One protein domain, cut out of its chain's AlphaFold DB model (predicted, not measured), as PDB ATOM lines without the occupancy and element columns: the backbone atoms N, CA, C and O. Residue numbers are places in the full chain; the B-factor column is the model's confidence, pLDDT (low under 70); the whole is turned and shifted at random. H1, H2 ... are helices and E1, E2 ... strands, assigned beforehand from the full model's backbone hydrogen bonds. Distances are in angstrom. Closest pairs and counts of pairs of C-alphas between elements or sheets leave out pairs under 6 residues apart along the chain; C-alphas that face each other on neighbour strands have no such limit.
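AT A GLANCE: This is residues 2 to 38 and 98 to 145 of the 145 residues of an uncharacterized protein of Gossypium harknessii (UniProt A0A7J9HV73). A strongly twisted sheet of five strands makes the core: E1 and E5, long and side by side, form a ribbon at one edge, and the short hairpin of E3 and E4 forms the other edge. H1 lies by one end of this sheet, and H2 lies toward the other end of the long axis, off the sheet. The printed part has 85 residues with two named helices and five named strands, in the order E1, E2, H1, E3, E4, H2, E5, of mixed class. The sheet runs E4, E3, E2, E1, E5, antiparallel throughout. The whole is compact, with a radius of gyration of the C-alphas of 13.6 A, and elongated, spanning 40 by 23 by 23 A.

IN THESE COORDINATES: Find C-alpha 5 at (1.309, 1.380, 38.754); from there E1, residues 5 to 13, runs 25.0 A. Read on to E2, residues 18 to 24, 17.5 A long. Next comes H1, residues 26 to 37, which begins with C-alpha 26 at (-10.024, 1.447, 31.742) and is 15.9 A long. Beyond the cut look for E3, residues 104 to 106, and E4, residues 112 to 114. H2, residues 117 to 126, is 15.0 A long. Last comes E5, residues 135 to 143, 25.5 A long, ending with C-alpha 143 at (3.983, -1.256, 36.467).

HOW THE PARTS SIT: Start with E1 and E2, an antiparallel hairpin at 146 degrees; N 11 and O 21 are 3.0 A apart, within hydrogen-bond range. On the other side of E1 from E2 is the edge strand E5, antiparallel at 156 degrees, with N 8 and O 140 at 2.8 A. E3 is the antiparallel neighbour of E2 at 146 degrees, with N 24 and O 104 at 2.8 A. E3 and E4 form a hairpin at 151 degrees, with N 105 and O 113 at 2.7 A, and E4 is the other edge strand. H1 is on the sheet but only just at the sheet's level, with a height of 3.8 A; its closest C-alphas to E1 are those of Phe 28 and Val 6, 7.0 A. H2 is not on the sheet, but only just, with 4 pairs of C-alphas within 10 A, and it is apart from H1. In H1 every O i to N i+4 pair is within hydrogen-bond range, and in H2 4 of 6 are.

THE WHOLE: Look at Ala 2 and Lys 130: their C-alphas are the two farthest apart, 42.8 A. Residues 39 to 97 are not printed, and C-alphas 38 and 98 are 17.0 A apart across this cut. Of the links that are printed whole, none is long; H2 to E5 is short, the others tight. The mean pLDDT of the printed part is 85.4; residues 2 to 3, 37 to 38, 100 and 117 are under 70.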
ATOM      1  N   ALA A   2       7.142   9.413  39.592       49.38
ATOM      2  CA  ALA A   2       5.960   8.672  40.027       49.38
ATOM      3  C   ALA A   2       5.934   7.339  39.267       49.38
ATOM      4  O   ALA A   2       6.069   7.333  38.044       49.38
ATOM      5  N   ALA A   3       5.852   6.220  39.984       62.38
ATOM      6  CA  ALA A   3       5.678   4.922  39.355       62.38
ATOM      7  C   ALA A   3       4.243   4.854  38.816       62.38
ATOM      8  O   ALA A   3       3.298   5.043  39.578       62.38
ATOM      9  N   ASN A   4       4.081   4.641  37.509       79.94
ATOM     10  CA  ASN A   4       2.768   4.425  36.913       79.94
ATOM     11  C   ASN A   4       2.367   2.967  37.171       79.94
ATOM     12  O   ASN A   4       2.737   2.070  36.415       79.94
ATOM     13  N   THR A   5       1.723   2.716  38.308       87.75
ATOM     14  CA  THR A   5       1.309   1.380  38.754       87.75
ATOM     15  C   THR A   5      -0.205   1.274  38.743       87.75
ATOM     16  O   THR A   5      -0.877   2.130  39.318       87.75
ATOM     17  N   VAL A   6      -0.730   0.210  38.141       89.62
ATOM     18  CA  VAL A   6      -2.159  -0.112  38.166       89.62
ATOM     19  C   VAL A   6      -2.370  -1.414  38.917       89.62
ATOM     20  O   VAL A   6      -1.659  -2.392  38.688       89.62
ATOM     21  N   SER A   7      -3.350  -1.414  39.813       90.69
ATOM     22  CA  SER A   7      -3.753  -2.596  40.555       90.69
ATOM     23  C   SER A   7      -4.750  -3.426  39.746       90.69
ATOM     24  O   SER A   7      -5.700  -2.906  39.159       90.69
ATOM     25  N   LEU A   8      -4.521  -4.734  39.709       93.31
ATOM     26  CA  LEU A   8      -5.401  -5.723  39.094       93.31
ATOM     27  C   LEU A   8      -5.909  -6.673  40.166       93.31
ATOM     28  O   LEU A   8      -5.132  -7.121  41.011       93.31
ATOM     29  N   LYS A   9      -7.189  -7.031  40.096       94.50
ATOM     30  CA  LYS A   9      -7.779  -8.067  40.949       94.50
ATOM     31  C   LYS A   9      -7.902  -9.359  40.165       94.50
ATOM     32  O   LYS A   9      -8.604  -9.420  39.168       94.50
ATOM     33  N   LEU A  10      -7.225 -10.404  40.604       94.50
ATOM     34  CA  LEU A  10      -7.277 -11.719  39.983       94.50
ATOM     35  C   LEU A  10      -8.266 -12.592  40.739       94.50
ATOM     36  O   LEU A  10      -8.148 -12.726  41.959       94.50
ATOM     37  N   LEU A  11      -9.185 -13.229  40.017       92.75
ATOM     38  CA  LEU A  11      -9.963 -14.330  40.570       92.75
ATOM     39  C   LEU A  11      -9.253 -15.643  40.247       92.75
ATOM     40  O   LEU A  11      -9.074 -15.987  39.077       92.75
ATOM     41  N   VAL A  12      -8.836 -16.364  41.280       93.88
ATOM     42  CA  VAL A  12      -8.028 -17.580  41.177       93.88
ATOM     43  C   VAL A  12      -8.821 -18.762  41.709       93.88
ATOM     44  O   VAL A  12      -9.357 -18.717  42.810       93.88
ATOM     45  N   ASP A  13      -8.869 -19.841  40.942       93.38
ATOM     46  CA  ASP A  13      -9.298 -21.140  41.440       93.38
ATOM     47  C   ASP A  13      -8.110 -21.821  42.133       93.38
ATOM     48  O   ASP A  13      -7.145 -22.241  41.483       93.38
ATOM     49  N   SER A  14      -8.173 -21.915  43.464       92.31
ATOM     50  CA  SER A  14      -7.105 -22.503  44.278       92.31
ATOM     51  C   SER A  14      -6.961 -24.015  44.070       92.31
ATOM     52  O   SER A  14      -5.853 -24.540  44.213       92.31
ATOM     53  N   MET A  15      -8.024 -24.713  43.650       90.69
ATOM     54  CA  MET A  15      -7.994 -26.159  43.400       90.69
ATOM     55  C   MET A  15      -7.248 -26.494  42.115       90.69
ATOM     56  O   MET A  15      -6.474 -27.450  42.080       90.69
ATOM     57  N   SER A  16      -7.476 -25.718  41.052       89.88
ATOM     58  CA  SER A  16      -6.802 -25.926  39.765       89.88
ATOM     59  C   SER A  16      -5.536 -25.084  39.582       89.88
ATOM     60  O   SER A  16      -4.820 -25.293  38.601       89.88
ATOM     61  N   GLN A  17      -5.242 -24.171  40.518       89.75
ATOM     62  CA  GLN A  17      -4.154 -23.186  40.435       89.75
ATOM     63  C   GLN A  17      -4.222 -22.357  39.142       89.75
ATOM     64  O   GLN A  17      -3.211 -22.112  38.480       89.75
ATOM     65  N   ARG A  18      -5.435 -21.936  38.758       90.50
ATOM     66  CA  ARG A  18      -5.677 -21.159  37.532       90.50
ATOM     67  C   ARG A  18      -6.307 -19.812  37.832       90.50
ATOM     68  O   ARG A  18      -7.189 -19.702  38.674       90.50
ATOM     69  N   VAL A  19      -5.889 -18.797  37.084       92.44
ATOM     70  CA  VAL A  19      -6.561 -17.493  37.057       92.44
ATOM     71  C   VAL A  19      -7.756 -17.601  36.114       92.44
ATOM     72  O   VAL A  19      -7.585 -17.960  34.952       92.44
ATOM     73  N   LEU A  20      -8.955 -17.314  36.613       91.12
ATOM     74  CA  LEU A  20     -10.190 -17.345  35.826       91.12
ATOM     75  C   LEU A  20     -10.350 -16.069  34.997       91.12
ATOM     76  O   LEU A  20     -10.695 -16.124  33.822       91.12
ATOM     77  N   PHE A  21     -10.104 -14.917  35.619       92.12
ATOM     78  CA  PHE A  21     -10.065 -13.620  34.952       92.12
ATOM     79  C   PHE A  21      -9.345 -12.588  35.821       92.12
ATOM     80  O   PHE A  21      -9.211 -12.757  37.038       92.12
ATOM     81  N   ALA A  22      -8.915 -11.501  35.183       93.88
ATOM     82  CA  ALA A  22      -8.422 -10.305  35.850       93.88
ATOM     83  C   ALA A  22      -9.460  -9.181  35.751       93.88
ATOM     84  O   ALA A  22      -9.928  -8.855  34.664       93.88
ATOM     85  N   GLU A  23      -9.811  -8.578  36.877       93.06
ATOM     86  CA  GLU A  23     -10.520  -7.312  36.945       93.06
ATOM     87  C   GLU A  23      -9.522  -6.158  36.802       93.06
ATOM     88  O   GLU A  23      -8.522  -6.078  37.525       93.06
ATOM     89  N   ALA A  24      -9.816  -5.259  35.866       92.06
ATOM     90  CA  ALA A  24      -8.977  -4.129  35.522       92.06
ATOM     91  C   ALA A  24      -9.804  -2.872  35.213       92.06
ATOM     92  O   ALA A  24     -10.920  -2.939  34.689       92.06
ATOM     93  N   GLY A  25      -9.232  -1.705  35.511       89.19
ATOM     94  CA  GLY A  25      -9.785  -0.412  35.106       89.19
ATOM     95  C   GLY A  25      -9.518  -0.089  33.632       89.19
ATOM     96  O   GLY A  25      -8.700  -0.737  32.974       89.19
ATOM     97  N   LYS A  26     -10.178   0.963  33.127       88.06
ATOM     98  CA  LYS A  26     -10.024   1.447  31.742       88.06
ATOM     99  C   LYS A  26      -8.563   1.625  31.330       88.06
ATOM    100  O   LYS A  26      -8.208   1.221  30.231       88.06
ATOM    101  N   ASP A  27      -7.728   2.186  32.198       86.62
ATOM    102  CA  ASP A  27      -6.340   2.518  31.853       86.62
ATOM    103  C   ASP A  27      -5.525   1.276  31.472       86.62
ATOM    104  O   ASP A  27      -4.783   1.285  30.490       86.62
ATOM    105  N   PHE A  28      -5.722   0.173  32.199       89.62
ATOM    106  CA  PHE A  28      -5.069  -1.096  31.889       89.62
ATOM    107  C   PHE A  28      -5.622  -1.738  30.620       89.62
ATOM    108  O   PHE A  28      -4.864  -2.230  29.788       89.62
ATOM    109  N   VAL A  29      -6.940  -1.703  30.443       88.44
ATOM    110  CA  VAL A  29      -7.594  -2.262  29.256       88.44
ATOM    111  C   VAL A  29      -7.146  -1.532  27.991       88.44
ATOM    112  O   VAL A  29      -6.761  -2.167  27.010       88.44
ATOM    113  N   ASP A  30      -7.132  -0.202  28.022       86.00
ATOM    114  CA  ASP A  30      -6.669   0.613  26.905       86.00
ATOM    115  C   ASP A  30      -5.192   0.363  26.601       86.00
ATOM    116  O   ASP A  30      -4.806   0.308  25.436       86.00
ATOM    117  N   PHE A  31      -4.356   0.177  27.623       86.06
ATOM    118  CA  PHE A  31      -2.959  -0.206  27.438       86.06
ATOM    119  C   PHE A  31      -2.807  -1.560  26.741       86.06
ATOM    120  O   PHE A  31      -2.025  -1.662  25.794       86.06
ATOM    121  N   VAL A  32      -3.578  -2.576  27.142       85.88
ATOM    122  CA  VAL A  32      -3.576  -3.885  26.470       85.88
ATOM    123  C   VAL A  32      -3.974  -3.726  25.003       85.88
ATOM    124  O   VAL A  32      -3.250  -4.189  24.122       85.88
ATOM    125  N   PHE A  33      -5.064  -3.012  24.712       83.44
ATOM    126  CA  PHE A  33      -5.479  -2.761  23.330       83.44
ATOM    127  C   PHE A  33      -4.458  -1.945  22.536       83.44
ATOM    128  O   PHE A  33      -4.265  -2.216  21.354       83.44
ATOM    129  N   ASN A  34      -3.764  -0.997  23.163       81.44
ATOM    130  CA  ASN A  34      -2.686  -0.246  22.523       81.44
ATOM    131  C   ASN A  34      -1.503  -1.141  22.142       81.44
ATOM    132  O   ASN A  34      -0.977  -0.994  21.041       81.44
ATOM    133  N   ILE A  35      -1.109  -2.086  23.003       82.12
ATOM    134  CA  ILE A  35      -0.055  -3.061  22.683       82.12
ATOM    135  C   ILE A  35      -0.503  -3.985  21.549       82.12
ATOM    136  O   ILE A  35       0.259  -4.213  20.614       82.12
ATOM    137  N   LEU A  36      -1.739  -4.487  21.604       79.31
ATOM    138  CA  LEU A  36      -2.285  -5.380  20.576       79.31
ATOM    139  C   LEU A  36      -2.497  -4.676  19.226       79.31
ATOM    140  O   LEU A  36      -2.383  -5.308  18.179       79.31
ATOM    141  N   SER A  37      -2.796  -3.375  19.244       69.94
ATOM    142  CA  SER A  37      -2.984  -2.552  18.041       69.94
ATOM    143  C   SER A  37      -1.667  -2.049  17.454       69.94
ATOM    144  O   SER A  37      -1.660  -1.506  16.346       69.94
ATOM    145  N   PHE A  38      -0.550  -2.195  18.172       66.44
ATOM    146  CA  PHE A  38       0.747  -1.795  17.655       66.44
ATOM    147  C   PHE A  38       1.160  -2.754  16.529       66.44
ATOM    148  O   PHE A  38       1.229  -3.964  16.762       66.44
ATOM    149  N   VAL A  98     -12.282   1.658  25.626       75.94
ATOM    150  CA  VAL A  98     -13.373   1.308  26.532       75.94
ATOM    151  C   VAL A  98     -13.856   2.490  27.387       75.94
ATOM    152  O   VAL A  98     -13.182   3.508  27.542       75.94
ATOM    153  N   LYS A  99     -15.071   2.374  27.935       77.69
ATOM    154  CA  LYS A  99     -15.745   3.413  28.732       77.69
ATOM    155  C   LYS A  99     -15.189   3.460  30.163       77.69
ATOM    156  O   LYS A  99     -15.170   2.459  30.862       77.69
ATOM    157  N   GLY A 100     -14.804   4.643  30.642       69.31
ATOM    158  CA  GLY A 100     -14.035   4.796  31.894       69.31
ATOM    159  C   GLY A 100     -14.776   4.585  33.207       69.31
ATOM    160  O   GLY A 100     -14.149   4.547  34.254       69.31
ATOM    161  N   VAL A 101     -16.100   4.460  33.163       71.56
ATOM    162  CA  VAL A 101     -16.947   4.473  34.367       71.56
ATOM    163  C   VAL A 101     -17.118   3.072  34.977       71.56
ATOM    164  O   VAL A 101     -17.691   2.935  36.051       71.56
ATOM    165  N   ILE A 102     -16.641   2.022  34.305       79.31
ATOM    166  CA  ILE A 102     -16.836   0.627  34.719       79.31
ATOM    167  C   ILE A 102     -15.508  -0.127  34.803       79.31
ATOM    168  O   ILE A 102     -14.547   0.213  34.111       79.31
ATOM    169  N   THR A 103     -15.466  -1.167  35.638       86.88
ATOM    170  CA  THR A 103     -14.381  -2.149  35.628       86.88
ATOM    171  C   THR A 103     -14.655  -3.236  34.598       86.88
ATOM    172  O   THR A 103     -15.800  -3.503  34.204       86.88
ATOM    173  N   TYR A 104     -13.578  -3.843  34.122       89.44
ATOM    174  CA  TYR A 104     -13.596  -4.821  33.052       89.44
ATOM    175  C   TYR A 104     -12.958  -6.121  33.508       89.44
ATOM    176  O   TYR A 104     -11.953  -6.118  34.209       89.44
ATOM    177  N   MET A 105     -13.524  -7.230  33.058       90.81
ATOM    178  CA  MET A 105     -12.937  -8.556  33.143       90.81
ATOM    179  C   MET A 105     -12.120  -8.824  31.892       90.81
ATOM    180  O   MET A 105     -12.620  -8.641  30.781       90.81
ATOM    181  N   ILE A 106     -10.901  -9.302  32.090       91.06
ATOM    182  CA  ILE A 106      -9.993  -9.759  31.048       91.06
ATOM    183  C   ILE A 106      -9.836 -11.264  31.231       91.06
ATOM    184  O   ILE A 106      -9.364 -11.727  32.273       91.06
ATOM    185  N   MET A 107     -10.297 -12.007  30.233       88.38
ATOM    186  CA  MET A 107     -10.250 -13.466  30.200       88.38
ATOM    187  C   MET A 107      -8.927 -13.975  29.597       88.38
ATOM    188  O   MET A 107      -8.111 -13.198  29.099       88.38
ATOM    189  N   ASP A 108      -8.705 -15.286  29.658       85.75
ATOM    190  CA  ASP A 108      -7.528 -15.978  29.115       85.75
ATOM    191  C   ASP A 108      -7.407 -15.856  27.587       85.75
ATOM    192  O   ASP A 108      -6.306 -15.736  27.052       85.75
ATOM    193  N   ASP A 109      -8.542 -15.798  26.895       86.12
ATOM    194  CA  ASP A 109      -8.654 -15.504  25.464       86.12
ATOM    195  C   ASP A 109      -8.530 -14.000  25.135       86.12
ATOM    196  O   ASP A 109      -8.801 -13.582  24.009       86.12
ATOM    197  N   LEU A 110      -8.119 -13.183  26.114       86.12
ATOM    198  CA  LEU A 110      -8.036 -11.720  26.056       86.12
ATOM    199  C   LEU A 110      -9.375 -11.032  25.745       86.12
ATOM    200  O   LEU A 110      -9.400  -9.837  25.433       86.12
ATOM    201  N   VAL A 111     -10.506 -11.738  25.859       84.06
ATOM    202  CA  VAL A 111     -11.819 -11.116  25.701       84.06
ATOM    203  C   VAL A 111     -12.084 -10.197  26.888       84.06
ATOM    204  O   VAL A 111     -12.047 -10.607  28.049       84.06
ATOM    205  N   VAL A 112     -12.392  -8.941  26.570       88.31
ATOM    206  CA  VAL A 112     -12.707  -7.903  27.551       88.31
ATOM    207  C   VAL A 112     -14.220  -7.760  27.690       88.31
ATOM    208  O   VAL A 112     -14.926  -7.547  26.702       88.31
ATOM    209  N   ARG A 113     -14.737  -7.859  28.919       86.19
ATOM    210  CA  ARG A 113     -16.173  -7.725  29.231       86.19
ATOM    211  C   ARG A 113     -16.396  -6.759  30.391       86.19
ATOM    212  O   ARG A 113     -15.569  -6.730  31.291       86.19
ATOM    213  N   PRO A 114     -17.502  -6.004  30.436       86.44
ATOM    214  CA  PRO A 114     -17.893  -5.283  31.644       86.44
ATOM    215  C   PRO A 114     -18.022  -6.235  32.838       86.44
ATOM    216  O   PRO A 114     -18.622  -7.307  32.708       86.44
ATOM    217  N   MET A 115     -17.516  -5.836  34.001       82.31
ATOM    218  CA  MET A 115     -17.745  -6.574  35.239       82.31
ATOM    219  C   MET A 115     -19.198  -6.367  35.696       82.31
ATOM    220  O   MET A 115     -19.579  -5.294  36.156       82.31
ATOM    221  N   LEU A 116     -20.034  -7.397  35.537       76.81
ATOM    222  CA  LEU A 116     -21.445  -7.386  35.939       76.81
ATOM    223  C   LEU A 116     -21.714  -8.491  36.956       76.81
ATOM    224  O   LEU A 116     -21.663  -9.670  36.612       76.81
ATOM    225  N   SER A 117     -22.097  -8.111  38.174       68.56
ATOM    226  CA  SER A 117     -22.269  -9.007  39.329       68.56
ATOM    227  C   SER A 117     -23.154 -10.234  39.069       68.56
ATOM    228  O   SER A 117     -22.778 -11.348  39.424       68.56
ATOM    229  N   ILE A 118     -24.300 -10.067  38.402       73.75
ATOM    230  CA  ILE A 118     -25.223 -11.183  38.110       73.75
ATOM    231  C   ILE A 118     -24.658 -12.097  37.007       73.75
ATOM    232  O   ILE A 118     -24.805 -13.317  37.070       73.75
ATOM    233  N   SER A 119     -23.953 -11.530  36.021       73.38
ATOM    234  CA  SER A 119     -23.341 -12.305  34.935       73.38
ATOM    235  C   SER A 119     -22.126 -13.111  35.405       73.38
ATOM    236  O   SER A 119     -21.822 -14.138  34.794       73.38
ATOM    237  N   CYS A 120     -21.448 -12.681  36.476       77.88
ATOM    238  CA  CYS A 120     -20.323 -13.407  37.069       77.88
ATOM    239  C   CYS A 120     -20.724 -14.816  37.515       77.88
ATOM    240  O   CYS A 120     -19.984 -15.766  37.288       77.88
ATOM    241  N   ILE A 121     -21.913 -14.971  38.106       82.75
ATOM    242  CA  ILE A 121     -22.380 -16.260  38.639       82.75
ATOM    243  C   ILE A 121     -22.545 -17.276  37.501       82.75
ATOM    244  O   ILE A 121     -22.075 -18.410  37.587       82.75
ATOM    245  N   THR A 122     -23.153 -16.858  36.387       83.25
ATOM    246  CA  THR A 122     -23.269 -17.699  35.187       83.25
ATOM    247  C   THR A 122     -21.899 -18.017  34.582       83.25
ATOM    248  O   THR A 122     -21.696 -19.114  34.061       83.25
ATOM    249  N   LEU A 123     -20.945 -17.084  34.668       83.62
ATOM    250  CA  LEU A 123     -19.571 -17.271  34.200       83.62
ATOM    251  C   LEU A 123     -18.831 -18.353  35.007       83.62
ATOM    252  O   LEU A 123     -18.171 -19.199  34.410       83.62
ATOM    253  N   LEU A 124     -18.998 -18.393  36.333       85.12
ATOM    254  CA  LEU A 124     -18.400 -19.426  37.194       85.12
ATOM    255  C   LEU A 124     -18.861 -20.837  36.815       85.12
ATOM    256  O   LEU A 124     -18.046 -21.755  36.732       85.12
ATOM    257  N   ASN A 125     -20.149 -20.999  36.494       85.00
ATOM    258  CA  ASN A 125     -20.667 -22.278  36.014       85.00
ATOM    259  C   ASN A 125     -20.051 -22.673  34.657       85.00
ATOM    260  O   ASN A 125     -19.731 -23.839  34.437       85.00
ATOM    261  N   LYS A 126     -19.811 -21.705  33.757       86.19
ATOM    262  CA  LYS A 126     -19.097 -21.961  32.490       86.19
ATOM    263  C   LYS A 126     -17.647 -22.398  32.705       86.19
ATOM    264  O   LYS A 126     -17.148 -23.196  31.919       86.19
ATOM    265  N   PHE A 127     -16.996 -21.909  33.757       84.75
ATOM    266  CA  PHE A 127     -15.670 -22.366  34.181       84.75
ATOM    267  C   PHE A 127     -15.706 -23.668  34.999       84.75
ATOM    268  O   PHE A 127     -14.672 -24.111  35.489       84.75
ATOM    269  N   ASN A 128     -16.877 -24.309  35.119       85.88
ATOM    270  CA  ASN A 128     -17.084 -25.565  35.837       85.88
ATOM    271  C   ASN A 128     -16.737 -25.476  37.340       85.88
ATOM    272  O   ASN A 128     -16.369 -26.474  37.965       85.88
ATOM    273  N   ILE A 129     -16.891 -24.286  37.930       87.94
ATOM    274  CA  ILE A 129     -16.724 -24.060  39.367       87.94
ATOM    275  C   ILE A 129     -18.022 -24.440  40.082       87.94
ATOM    276  O   ILE A 129     -19.066 -23.826  39.869       87.94
ATOM    277  N   LYS A 130     -17.957 -25.478  40.920       85.12
ATOM    278  CA  LYS A 130     -19.108 -26.003  41.682       85.12
ATOM    279  C   LYS A 130     -19.115 -25.552  43.136       85.12
ATOM    280  O   LYS A 130     -20.179 -25.450  43.736       85.12
ATOM    281  N   ASP A 131     -17.933 -25.297  43.674       87.31
ATOM    282  CA  ASP A 131     -17.731 -24.791  45.020       87.31
ATOM    283  C   ASP A 131     -17.085 -23.412  44.919       87.31
ATOM    284  O   ASP A 131     -16.052 -23.254  44.281       87.31
ATOM    285  N   ILE A 132     -17.721 -22.403  45.501       85.19
ATOM    286  CA  ILE A 132     -17.214 -21.025  45.505       85.19
ATOM    287  C   ILE A 132     -16.171 -20.853  46.616       85.19
ATOM    288  O   ILE A 132     -15.338 -19.956  46.527       85.19
ATOM    289  N   GLY A 133     -16.164 -21.733  47.626       88.44
ATOM    290  CA  GLY A 133     -15.219 -21.675  48.744       88.44
ATOM    291  C   GLY A 133     -13.755 -21.856  48.339       88.44
ATOM    292  O   GLY A 133     -12.867 -21.514  49.112       88.44
ATOM    293  N   VAL A 134     -13.499 -22.354  47.125       91.38
ATOM    294  CA  VAL A 134     -12.149 -22.544  46.575       91.38
ATOM    295  C   VAL A 134     -11.659 -21.358  45.741       91.38
ATOM    296  O   VAL A 134     -10.519 -21.365  45.272       91.38
ATOM    297  N   LEU A 135     -12.511 -20.357  45.514       92.81
ATOM    298  CA  LEU A 135     -12.138 -19.158  44.775       92.81
ATOM    299  C   LEU A 135     -11.456 -18.154  45.698       92.81
ATOM    300  O   LEU A 135     -11.993 -17.766  46.734       92.81
ATOM    301  N   GLU A 136     -10.294 -17.688  45.269       93.62
ATOM    302  CA  GLU A 136      -9.502 -16.686  45.963       93.62
ATOM    303  C   GLU A 136      -9.390 -15.421  45.122       93.62
ATOM    304  O   GLU A 136      -9.197 -15.466  43.907       93.62
ATOM    305  N   GLU A 137      -9.462 -14.275  45.784       93.38
ATOM    306  CA  GLU A 137      -9.178 -12.988  45.167       93.38
ATOM    307  C   GLU A 137      -7.751 -12.560  45.523       93.38
ATOM    308  O   GLU A 137      -7.378 -12.514  46.699       93.38
ATOM    309  N   LYS A 138      -6.943 -12.234  44.512       94.75
ATOM    310  CA  LYS A 138      -5.582 -11.714  44.697       94.75
ATOM    311  C   LYS A 138      -5.393 -10.401  43.967       94.75
ATOM    312  O   LYS A 138      -5.486 -10.350  42.747       94.75
ATOM    313  N   THR A 139      -5.041  -9.359  44.706       95.31
ATOM    314  CA  THR A 139      -4.651  -8.077  44.118       95.31
ATOM    315  C   THR A 139      -3.160  -8.077  43.796       95.31
ATOM    316  O   THR A 139      -2.347  -8.446  44.645       95.31
ATOM    317  N   ILE A 140      -2.801  -7.658  42.584       94.69
ATOM    318  CA  ILE A 140      -1.414  -7.463  42.152       94.69
ATOM    319  C   ILE A 140      -1.226  -6.053  41.599       94.69
ATOM    320  O   ILE A 140      -2.138  -5.505  40.987       94.69
ATOM    321  N   ASP A 141      -0.030  -5.495  41.762       93.00
ATOM    322  CA  ASP A 141       0.328  -4.203  41.180       93.00
ATOM    323  C   ASP A 141       1.195  -4.405  39.938       93.00
ATOM    324  O   ASP A 141       2.236  -5.067  39.977       93.00
ATOM    325  N   VAL A 142       0.769  -3.816  38.824       90.00
ATOM    326  CA  VAL A 142       1.460  -3.892  37.537       90.00
ATOM    327  C   VAL A 142       2.010  -2.521  37.176       90.00
ATOM    328  O   VAL A 142       1.276  -1.544  37.043       90.00
ATOM    329  N   GLY A 143       3.328  -2.448  36.997       88.31
ATOM    330  CA  GLY A 143       3.983  -1.256  36.467       88.31
ATOM    331  C   GLY A 143       3.739  -1.127  34.965       88.31
ATOM    332  O   GLY A 143       4.141  -2.002  34.198       88.31
ATOM    333  N   MET A 144       3.120  -0.028  34.550       79.81
ATOM    334  CA  MET A 144       2.855   0.299  33.151       79.81
ATOM    335  C   MET A 144       3.975   1.212  32.640       79.81
ATOM    336  O   MET A 144       4.237   2.262  33.231       79.81
ATOM    337  N   ARG A 145       4.672   0.785  31.583       71.00
ATOM    338  CA  ARG A 145       5.770   1.529  30.947       71.00
ATOM    339  C   ARG A 145       5.370   2.040  29.575       71.00
ATOM    340  O   ARG A 145       4.607   1.318  28.900       71.00
TER     341      ARG A 145